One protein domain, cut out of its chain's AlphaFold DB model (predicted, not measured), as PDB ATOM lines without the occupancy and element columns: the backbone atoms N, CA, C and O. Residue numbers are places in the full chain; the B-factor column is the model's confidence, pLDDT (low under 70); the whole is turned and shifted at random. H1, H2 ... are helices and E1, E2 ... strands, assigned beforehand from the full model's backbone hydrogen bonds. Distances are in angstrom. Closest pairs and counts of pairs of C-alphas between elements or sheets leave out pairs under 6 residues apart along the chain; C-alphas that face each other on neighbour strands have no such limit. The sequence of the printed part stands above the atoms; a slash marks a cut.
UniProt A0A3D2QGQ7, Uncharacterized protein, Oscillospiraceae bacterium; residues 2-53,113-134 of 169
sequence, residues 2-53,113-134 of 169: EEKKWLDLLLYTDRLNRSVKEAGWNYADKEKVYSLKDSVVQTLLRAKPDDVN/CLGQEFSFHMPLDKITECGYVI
ATOM      1  N   GLU A   2      33.512   3.712 -29.166       68.88
ATOM      2  CA  GLU A   2      34.796   4.367 -28.941       68.88
ATOM      3  C   GLU A   2      35.838   3.962 -29.995       68.88
ATOM      4  O   GLU A   2      36.501   4.848 -30.524       68.88
ATOM      5  N   GLU A   3      35.868   2.698 -30.454       69.50
ATOM      6  CA  GLU A   3      36.770   2.286 -31.553       69.50
ATOM      7  C   GLU A   3      36.554   3.093 -32.837       69.50
ATOM      8  O   GLU A   3      37.505   3.558 -33.454       69.50
ATOM      9  N   LYS A   4      35.289   3.324 -33.223       81.94
ATOM     10  CA  LYS A   4      34.968   4.133 -34.409       81.94
ATOM     11  C   LYS A   4      35.501   5.562 -34.282       81.94
ATOM     12  O   LYS A   4      35.923   6.127 -35.279       81.94
ATOM     13  N   LYS A   5      35.543   6.122 -33.066       89.31
ATOM     14  CA  LYS A   5      36.118   7.456 -32.831       89.31
ATOM     15  C   LYS A   5      37.635   7.454 -33.011       89.31
ATOM     16  O   LYS A   5      38.160   8.413 -33.571       89.31
ATOM     17  N   TRP A   6      38.327   6.406 -32.559       92.12
ATOM     18  CA  TRP A   6      39.769   6.269 -32.776       92.12
ATOM     19  C   TRP A   6      40.102   6.091 -34.249       92.12
ATOM     20  O   TRP A   6      40.978   6.790 -34.753       92.12
ATOM     21  N   LEU A   7      39.354   5.235 -34.949       93.56
ATOM     22  CA  LEU A   7      39.513   5.047 -36.385       93.56
ATOM     23  C   LEU A   7      39.276   6.355 -37.153       93.56
ATOM     24  O   LEU A   7      40.110   6.734 -37.971       93.56
ATOM     25  N   ASP A   8      38.192   7.081 -36.861       94.19
ATOM     26  CA  ASP A   8      37.912   8.375 -37.495       94.19
ATOM     27  C   ASP A   8      39.045   9.378 -37.228       94.19
ATOM     28  O   ASP A   8      39.538  10.031 -38.151       94.19
ATOM     29  N   LEU A   9      39.514   9.477 -35.978       94.75
ATOM     30  CA  LEU A   9      40.619  10.363 -35.613       94.75
ATOM     31  C   LEU A   9      41.907  10.014 -36.374       94.75
ATOM     32  O   LEU A   9      42.575  10.916 -36.888       94.75
ATOM     33  N   LEU A  10      42.240   8.726 -36.471       95.81
ATOM     34  CA  LEU A  10      43.403   8.227 -37.203       95.81
ATOM     35  C   LEU A  10      43.291   8.520 -38.704       95.81
ATOM     36  O   LEU A  10      44.241   9.046 -39.282       95.81
ATOM     37  N   LEU A  11      42.122   8.293 -39.310       95.94
ATOM     38  CA  LEU A  11      41.853   8.590 -40.720       95.94
ATOM     39  C   LEU A  11      42.029  10.078 -41.046       95.94
ATOM     40  O   LEU A  11      42.694  10.429 -42.024       95.94
ATOM     41  N   TYR A  12      41.459  10.970 -40.230       96.06
ATOM     42  CA  TYR A  12      41.615  12.413 -40.432       96.06
ATOM     43  C   TYR A  12      43.057  12.872 -40.204       96.06
ATOM     44  O   TYR A  12      43.563  13.696 -40.973       96.06
ATOM     45  N   THR A  13      43.728  12.320 -39.192       96.50
ATOM     46  CA  THR A  13      45.122  12.654 -38.873       96.50
ATOM     47  C   THR A  13      46.069  12.204 -39.985       96.50
ATOM     48  O   THR A  13      46.881  13.005 -40.446       96.50
ATOM     49  N   ASP A  14      45.942  10.965 -40.469       95.31
ATOM     50  CA  ASP A  14      46.751  10.429 -41.571       95.31
ATOM     51  C   ASP A  14      46.520  11.213 -42.865       95.31
ATOM     52  O   ASP A  14      47.480  11.673 -43.488       95.31
ATOM     53  N   ARG A  15      45.257  11.474 -43.223       94.62
ATOM     54  CA  ARG A  15      44.922  12.264 -44.414       94.62
ATOM     55  C   ARG A  15      45.549  13.657 -44.368       94.62
ATOM     56  O   ARG A  15      46.157  14.085 -45.351       94.62
ATOM     57  N   LEU A  16      45.415  14.361 -43.243       94.62
ATOM     58  CA  LEU A  16      45.976  15.702 -43.087       94.62
ATOM     59  C   LEU A  16      47.511  15.666 -43.125       94.62
ATOM     60  O   LEU A  16      48.121  16.437 -43.863       94.62
ATOM     61  N   ASN A  17      48.136  14.732 -42.406       93.31
ATOM     62  CA  ASN A  17      49.589  14.566 -42.385       93.31
ATOM     63  C   ASN A  17      50.162  14.251 -43.778       93.31
ATOM     64  O   ASN A  17      51.183  14.814 -44.172       93.31
ATOM     65  N   ARG A  18      49.492  13.400 -44.565       89.50
ATOM     66  CA  ARG A  18      49.897  13.097 -45.947       89.50
ATOM     67  C   ARG A  18      49.790  14.313 -46.858       89.50
ATOM     68  O   ARG A  18      50.698  14.531 -47.660       89.50
ATOM     69  N   SER A  19      48.743  15.124 -46.695       90.62
ATOM     70  CA  SER A  19      48.524  16.318 -47.521       90.62
ATOM     71  C   SER A  19      49.641  17.361 -47.396       90.62
ATOM     72  O   SER A  19      49.879  18.113 -48.332       90.62
ATOM     73  N   VAL A  20      50.405  17.376 -46.294       89.56
ATOM     74  CA  VAL A  20      51.542  18.301 -46.101       89.56
ATOM     75  C   VAL A  20      52.675  18.084 -47.116       89.56
ATOM     76  O   VAL A  20      53.482  18.992 -47.359       89.56
ATOM     77  N   LYS A  21      52.740  16.895 -47.731       80.75
ATOM     78  CA  LYS A  21      53.686  16.585 -48.815       80.75
ATOM     79  C   LYS A  21      53.300  17.246 -50.143       80.75
ATOM     80  O   LYS A  21      54.130  17.309 -51.046       80.75
ATOM     81  N   GLU A  22      52.073  17.746 -50.263       83.81
ATOM     82  CA  GLU A  22      51.601  18.474 -51.436       83.81
ATOM     83  C   GLU A  22      52.165  19.906 -51.462       83.81
ATOM     84  O   GLU A  22      52.544  20.494 -50.441       83.81
ATOM     85  N   ALA A  23      52.248  20.489 -52.658       76.81
ATOM     86  CA  ALA A  23      52.693  21.867 -52.826       76.81
ATOM     87  C   ALA A  23      51.650  22.863 -52.275       76.81
ATOM     88  O   ALA A  23      50.452  22.612 -52.340       76.81
ATOM     89  N   GLY A  24      52.103  24.020 -51.780       87.44
ATOM     90  CA  GLY A  24      51.224  25.136 -51.386       87.44
ATOM     91  C   GLY A  24      51.043  25.353 -49.881       87.44
ATOM     92  O   GLY A  24      50.552  26.403 -49.476       87.44
ATOM     93  N   TRP A  25      51.503  24.430 -49.038       92.88
ATOM     94  CA  TRP A  25      51.517  24.622 -47.586       92.88
ATOM     95  C   TRP A  25      52.617  25.597 -47.149       92.88
ATOM     96  O   TRP A  25      53.796  25.385 -47.449       92.88
ATOM     97  N   ASN A  26      52.251  26.625 -46.381       94.56
ATOM     98  CA  ASN A  26      53.232  27.484 -45.718       94.56
ATOM     99  C   ASN A  26      53.835  26.784 -44.489       94.56
ATOM    100  O   ASN A  26      53.242  25.869 -43.922       94.56
ATOM    101  N   TYR A  27      55.018  27.232 -44.068       91.88
ATOM    102  CA  TYR A  27      55.768  26.596 -42.984       91.88
ATOM    103  C   TYR A  27      54.995  26.551 -41.654       91.88
ATOM    104  O   TYR A  27      54.945  25.504 -41.017       91.88
ATOM    105  N   ALA A  28      54.338  27.649 -41.267       95.56
ATOM    106  CA  ALA A  28      53.622  27.734 -39.994       95.56
ATOM    107  C   ALA A  28      52.453  26.739 -39.905       95.56
ATOM    108  O   ALA A  28      52.199  26.177 -38.841       95.56
ATOM    109  N   ASP A  29      51.753  26.492 -41.010       95.38
ATOM    110  CA  ASP A  29      50.658  25.525 -41.030       95.38
ATOM    111  C   ASP A  29      51.167  24.079 -41.052       95.38
ATOM    112  O   ASP A  29      50.557  23.224 -40.414       95.38
ATOM    113  N   LYS A  30      52.325  23.806 -41.674       93.81
ATOM    114  CA  LYS A  30      52.978  22.487 -41.562       93.81
ATOM    115  C   LYS A  30      53.323  22.153 -40.114       93.81
ATOM    116  O   LYS A  30      53.001  21.063 -39.651       93.81
ATOM    117  N   GLU A  31      53.915  23.106 -39.396       94.25
ATOM    118  CA  GLU A  31      54.250  22.952 -37.975       94.25
ATOM    119  C   GLU A  31      53.004  22.643 -37.130       94.25
ATOM    120  O   GLU A  31      53.025  21.732 -36.301       94.25
ATOM    121  N   LYS A  32      51.876  23.321 -37.389       96.00
ATOM    122  CA  LYS A  32      50.604  23.016 -36.709       96.00
ATOM    123  C   LYS A  32      50.106  21.606 -37.011       96.00
ATOM    124  O   LYS A  32      49.660  20.926 -36.091       96.00
ATOM    125  N   VAL A  33      50.166  21.162 -38.269       95.75
ATOM    126  CA  VAL A  33      49.742  19.802 -38.642       95.75
ATOM    127  C   VAL A  33      50.601  18.758 -37.934       95.75
ATOM    128  O   VAL A  33      50.055  17.818 -37.357       95.75
ATOM    129  N   TYR A  34      51.926  18.931 -37.924       94.19
ATOM    130  CA  TYR A  34      52.823  18.003 -37.236       94.19
ATOM    131  C   TYR A  34      52.587  17.989 -35.726       94.19
ATOM    132  O   TYR A  34      52.463  16.907 -35.159       94.19
ATOM    133  N   SER A  35      52.410  19.156 -35.103       95.19
ATOM    134  CA  SER A  35      52.073  19.276 -33.680       95.19
ATOM    135  C   SER A  35      50.741  18.594 -33.327       95.19
ATOM    136  O   SER A  35      50.643  17.895 -32.313       95.19
ATOM    137  N   LEU A  36      49.720  18.739 -34.180       96.38
ATOM    138  CA  LEU A  36      48.425  18.080 -33.997       96.38
ATOM    139  C   LEU A  36      48.551  16.557 -34.115       96.38
ATOM    140  O   LEU A  36      48.076  15.833 -33.240       96.38
ATOM    141  N   LYS A  37      49.228  16.077 -35.165       96.44
ATOM    142  CA  LYS A  37      49.518  14.652 -35.373       96.44
ATOM    143  C   LYS A  37      50.287  14.073 -34.184       96.44
ATOM    144  O   LYS A  37      49.891  13.034 -33.664       96.44
ATOM    145  N   ASP A  38      51.324  14.764 -33.709       96.12
ATOM    146  CA  ASP A  38      52.106  14.337 -32.545       96.12
ATOM    147  C   ASP A  38      51.223  14.209 -31.297       96.12
ATOM    148  O   ASP A  38      51.283  13.204 -30.590       96.12
ATOM    149  N   SER A  39      50.346  15.189 -31.062       96.69
ATOM    150  CA  SER A  39      49.425  15.188 -29.918       96.69
ATOM    151  C   SER A  39      48.441  14.014 -29.960       96.69
ATOM    152  O   SER A  39      48.171  13.395 -28.928       96.69
ATOM    153  N   VAL A  40      47.923  13.675 -31.146       96.50
ATOM    154  CA  VAL A  40      47.046  12.509 -31.341       96.50
ATOM    155  C   VAL A  40      47.791  11.215 -31.022       96.50
ATOM    156  O   VAL A  40      47.302  10.409 -30.229       96.50
ATOM    157  N   VAL A  41      48.995  11.036 -31.570       96.69
ATOM    158  CA  VAL A  41      49.800   9.826 -31.339       96.69
ATOM    159  C   VAL A  41      50.187   9.692 -29.863       96.69
ATOM    160  O   VAL A  41      50.014   8.623 -29.285       96.69
ATOM    161  N   GLN A  42      50.625  10.772 -29.206       97.06
ATOM    162  CA  GLN A  42      50.919  10.752 -27.766       97.06
ATOM    163  C   GLN A  42      49.680  10.406 -26.927       97.06
ATOM    164  O   GLN A  42      49.787   9.685 -25.935       97.06
ATOM    165  N   THR A  43      48.501  10.903 -27.316       95.88
ATOM    166  CA  THR A  43      47.240  10.584 -26.630       95.88
ATOM    167  C   THR A  43      46.935   9.093 -26.724       95.88
ATOM    168  O   THR A  43      46.650   8.470 -25.704       95.88
ATOM    169  N   LEU A  44      47.067   8.506 -27.915       95.00
ATOM    170  CA  LEU A  44      46.869   7.075 -28.142       95.00
ATOM    171  C   LEU A  44      47.857   6.216 -27.342       95.00
ATOM    172  O   LEU A  44      47.435   5.307 -26.631       95.00
ATOM    173  N   LEU A  45      49.151   6.549 -27.382       95.62
ATOM    174  CA  LEU A  45      50.194   5.817 -26.654       95.62
ATOM    175  C   LEU A  45      50.009   5.859 -25.129       95.62
ATOM    176  O   LEU A  45      50.404   4.923 -24.432       95.62
ATOM    177  N   ARG A  46      49.418   6.939 -24.601       94.56
ATOM    178  CA  ARG A  46      49.098   7.080 -23.173       94.56
ATOM    179  C   ARG A  46      47.810   6.360 -22.791       94.56
ATOM    180  O   ARG A  46      47.768   5.742 -21.735       94.56
ATOM    181  N   ALA A  47      46.777   6.467 -23.625       93.69
ATOM    182  CA  ALA A  47      45.476   5.862 -23.364       93.69
ATOM    183  C   ALA A  47      45.495   4.336 -23.524       93.69
ATOM    184  O   ALA A  47      44.802   3.659 -22.776       93.69
ATOM    185  N   LYS A  48      46.287   3.821 -24.479       91.25
ATOM    186  CA  LYS A  48      46.364   2.404 -24.876       91.25
ATOM    187  C   LYS A  48      44.982   1.737 -24.971       91.25
ATOM    188  O   LYS A  48      44.704   0.836 -24.186       91.25
ATOM    189  N   PRO A  49      44.104   2.201 -25.878       91.81
ATOM    190  CA  PRO A  49      42.784   1.597 -26.037       91.81
ATOM    191  C   PRO A  49      42.909   0.110 -26.398       91.81
ATOM    192  O   PRO A  49      43.759  -0.232 -27.215       91.81
ATOM    193  N   ASP A  50      42.051  -0.743 -25.833       87.38
ATOM    194  CA  ASP A  50      42.143  -2.207 -25.982       87.38
ATOM    195  C   ASP A  50      42.095  -2.683 -27.450       87.38
ATOM    196  O   ASP A  50      42.733  -3.670 -27.804       87.38
ATOM    197  N   ASP A  51      41.387  -1.955 -28.318       85.00
ATOM    198  CA  ASP A  51      41.205  -2.287 -29.741       85.00
ATOM    199  C   ASP A  51      42.222  -1.605 -30.677       85.00
ATOM    200  O   ASP A  51      41.999  -1.491 -31.889       85.00
ATOM    201  N   VAL A  52      43.313  -1.077 -30.114       92.50
ATOM    202  CA  VAL A  52      44.373  -0.405 -30.865       92.50
ATOM    203  C   VAL A  52      45.722  -1.024 -30.520       92.50
ATOM    204  O   VAL A  52      46.217  -0.887 -29.400       92.50
ATOM    205  N   ASN A  53      46.352  -1.655 -31.511       94.56
ATOM    206  CA  ASN A  53      47.695  -2.206 -31.359       94.56
ATOM    207  C   ASN A  53      48.745  -1.182 -31.788       94.56
ATOM    208  O   ASN A  53      48.534  -0.399 -32.718       94.56
ATOM    209  N   CYS A 113      44.169  -0.270 -36.057       93.25
ATOM    210  CA  CYS A 113      42.829  -0.072 -35.516       93.25
ATOM    211  C   CYS A 113      41.796  -0.651 -36.486       93.25
ATOM    212  O   CYS A 113      41.726  -0.236 -37.644       93.25
ATOM    213  N   LEU A 114      40.990  -1.613 -36.020       88.88
ATOM    214  CA  LEU A 114      39.947  -2.280 -36.817       88.88
ATOM    215  C   LEU A 114      40.460  -2.816 -38.174       88.88
ATOM    216  O   LEU A 114      39.799  -2.672 -39.205       88.88
ATOM    217  N   GLY A 115      41.661  -3.407 -38.180       85.81
ATOM    218  CA  GLY A 115      42.308  -3.957 -39.377       85.81
ATOM    219  C   GLY A 115      42.884  -2.912 -40.341       85.81
ATOM    220  O   GLY A 115      43.340  -3.274 -41.427       85.81
ATOM    221  N   GLN A 116      42.868  -1.626 -39.976       89.38
ATOM    222  CA  GLN A 116      43.562  -0.566 -40.705       89.38
ATOM    223  C   GLN A 116      44.866  -0.201 -40.008       89.38
ATOM    224  O   GLN A 116      44.888   0.028 -38.801       89.38
ATOM    225  N   GLU A 117      45.935  -0.109 -40.791       93.31
ATOM    226  CA  GLU A 117      47.271   0.227 -40.314       93.31
ATOM    227  C   GLU A 117      47.630   1.667 -40.700       93.31
ATOM    228  O   GLU A 117      47.499   2.080 -41.857       93.31
ATOM    229  N   PHE A 118      48.111   2.426 -39.722       94.88
ATOM    230  CA  PHE A 118      48.587   3.795 -39.873       94.88
ATOM    231  C   PHE A 118      50.041   3.872 -39.418       94.88
ATOM    232  O   PHE A 118      50.393   3.287 -38.402       94.88
ATOM    233  N   SER A 119      50.881   4.631 -40.125       94.12
ATOM    234  CA  SER A 119      52.274   4.870 -39.728       94.12
ATOM    235  C   SER A 119      52.527   6.364 -39.556       94.12
ATOM    236  O   SER A 119      52.302   7.171 -40.466       94.12
ATOM    237  N   PHE A 120      53.020   6.735 -38.375       95.69
ATOM    238  CA  PHE A 120      53.387   8.105 -38.035       95.69
ATOM    239  C   PHE A 120      54.828   8.162 -37.553       95.69
ATOM    240  O   PHE A 120      55.255   7.351 -36.745       95.69
ATOM    241  N   HIS A 121      55.575   9.166 -38.006       94.94
ATOM    242  CA  HIS A 121      56.926   9.409 -37.510       94.94
ATOM    243  C   HIS A 121      56.897  10.485 -36.425       94.94
ATOM    244  O   HIS A 121      56.326  11.559 -36.640       94.94
ATOM    245  N   MET A 122      57.515  10.189 -35.285       95.25
ATOM    246  CA  MET A 122      57.505  10.999 -34.069       95.25
ATOM    247  C   MET A 122      58.931  11.369 -33.635       95.25
ATOM    248  O   MET A 122      59.826  10.522 -33.720       95.25
ATOM    249  N   PRO A 123      59.157  12.591 -33.126       94.50
ATOM    250  CA  PRO A 123      60.400  12.954 -32.445       94.50
ATOM    251  C   PRO A 123      60.692  12.077 -31.213       94.50
ATOM    252  O   PRO A 123      59.772  11.643 -30.512       94.50
ATOM    253  N   LEU A 124      61.976  11.824 -30.927       94.62
ATOM    254  CA  LEU A 124      62.401  10.932 -29.834       94.62
ATOM    255  C   LEU A 124      61.969  11.429 -28.444       94.62
ATOM    256  O   LEU A 124      61.593  10.630 -27.582       94.62
ATOM    257  N   ASP A 125      62.009  12.743 -28.220       93.88
ATOM    258  CA  ASP A 125      61.586  13.387 -26.973       93.88
ATOM    259  C   ASP A 125      60.100  13.129 -26.701       93.88
ATOM    260  O   ASP A 125      59.737  12.708 -25.602       93.88
ATOM    261  N   LYS A 126      59.249  13.250 -27.726       94.69
ATOM    262  CA  LYS A 126      57.801  13.012 -27.618       94.69
ATOM    263  C   LYS A 126      57.453  11.571 -27.256       94.69
ATOM    264  O   LYS A 126      56.478  11.341 -26.536       94.69
ATOM    265  N   ILE A 127      58.243  10.611 -27.729       95.69
ATOM    266  CA  ILE A 127      58.086   9.190 -27.391       95.69
ATOM    267  C   ILE A 127      58.582   8.901 -25.975       95.69
ATOM    268  O   ILE A 127      57.915   8.196 -25.214       95.69
ATOM    269  N   THR A 128      59.698   9.512 -25.581       94.25
ATOM    270  CA  THR A 128      60.243   9.391 -24.222       94.25
ATOM    271  C   THR A 128      59.285   9.987 -23.181       94.25
ATOM    272  O   THR A 128      59.052   9.379 -22.137       94.25
ATOM    273  N   GLU A 129      58.629  11.113 -23.488       95.19
ATOM    274  CA  GLU A 129      57.540  11.705 -22.684       95.19
ATOM    275  C   GLU A 129      56.332  10.763 -22.493       95.19
ATOM    276  O   GLU A 129      55.493  11.001 -21.620       95.19
ATOM    277  N   CYS A 130      56.200   9.716 -23.313       94.06
ATOM    278  CA  CYS A 130      55.169   8.684 -23.181       94.06
ATOM    279  C   CYS A 130      55.653   7.446 -22.403       94.06
ATOM    280  O   CYS A 130      54.906   6.479 -22.281       94.06
ATOM    281  N   GLY A 131      56.877   7.470 -21.863       94.19
ATOM    282  CA  GLY A 131      57.442   6.399 -21.037       94.19
ATOM    283  C   GLY A 131      58.141   5.282 -21.815       94.19
ATOM    284  O   GLY A 131      58.478   4.259 -21.224       94.19
ATOM    285  N   TYR A 132      58.368   5.455 -23.119       93.38
ATOM    286  CA  TYR A 132      59.098   4.486 -23.936       93.38
ATOM    287  C   TYR A 132      60.606   4.735 -23.867       93.38
ATOM    288  O   TYR A 132      61.068   5.875 -23.893       93.38
ATOM    289  N   VAL A 133      61.382   3.654 -23.812       94.25
ATOM    290  CA  VAL A 133      62.846   3.706 -23.775       94.25
ATOM    291  C   VAL A 133      63.382   3.503 -25.190       94.25
ATOM    292  O   VAL A 133      63.255   2.422 -25.754       94.25
ATOM    293  N   ILE A 134      63.996   4.534 -25.778       92.81
ATOM    294  CA  ILE A 134      64.436   4.499 -27.186       92.81
ATOM    295  C   ILE A 134      65.429   3.362 -27.458       92.81
ATOM    296  O   ILE A 134      65.335   2.698 -28.485       92.81
TER     297      ILE A 134
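AT A GLANCE: This is residues 2 to 53 and 113 to 134 of the 169 residues of an uncharacterized protein of Oscillospiraceae bacterium (UniProt A0A3D2QGQ7). Two long helices, H1 and H2, lie side by side as a helical hairpin, and an extended strand, E1, crosses one side of it to reach the short helix H3 beyond H2. The turn of the hairpin sticks out at residues 22 to 28, of which 27 to 28 belong to H2. You have 74 printed residues, with three named helices and one named strand in the order H1, H2, E1, H3; the class is mostly helix. The whole is only just compact, close to loose, with a radius of gyration of the C-alphas of 13.1 A and spans of 38 by 28 by 16 A.

IN THESE COORDINATES: Find C-alpha 2 at (34.796, 4.367, -28.941); from there H1 runs through residues 2 to 19, 26.0 A long. H2, residues 27 to 47, begins at (55.768, 26.596, -42.984) and covers 30.3 A. After the cut, E1 takes residues 116 to 123 over 23.1 A, and H3, residues 124 to 128, ends 6.2 A on at (60.243, 9.391, -24.222).

HOW THE PARTS SIT: Look at Thr 13 and Lys 37, the closest C-alphas of H1 and H2, 6.0 A apart. The two helices touch at a shallow tilt of 26 degrees, opposite ways, H1 with residues 13 to 17 alone. E1 pairs with no named strand; its closest C-alphas are Phe 118 to Asp 14 of H1, 7.1 A, and Met 122 to Asp 38 of H2, 6.5 A. H2 and H3 only just touch, with 3 pairs of C-alphas within 8 A, the closest Gln 42 and Lys 126 at 7.2 A. H1 and H3 are apart, and E1 and H3 meet only through their link. In H1, H2 and H3 every O i to N i+4 pair is within hydrogen-bond range.

THE WHOLE: The farthest C-alphas are those of Gly 24 and Asp 50, 38.4 A apart. Residues 54 to 112 are not printed, and C-alphas 53 and 113 are 6.7 A apart across this cut. Of the links printed whole, E1 to H3 is tight and H1 to H2 short. Mean pLDDT of the printed part is 92.4; residues 2 to 3 are under 70.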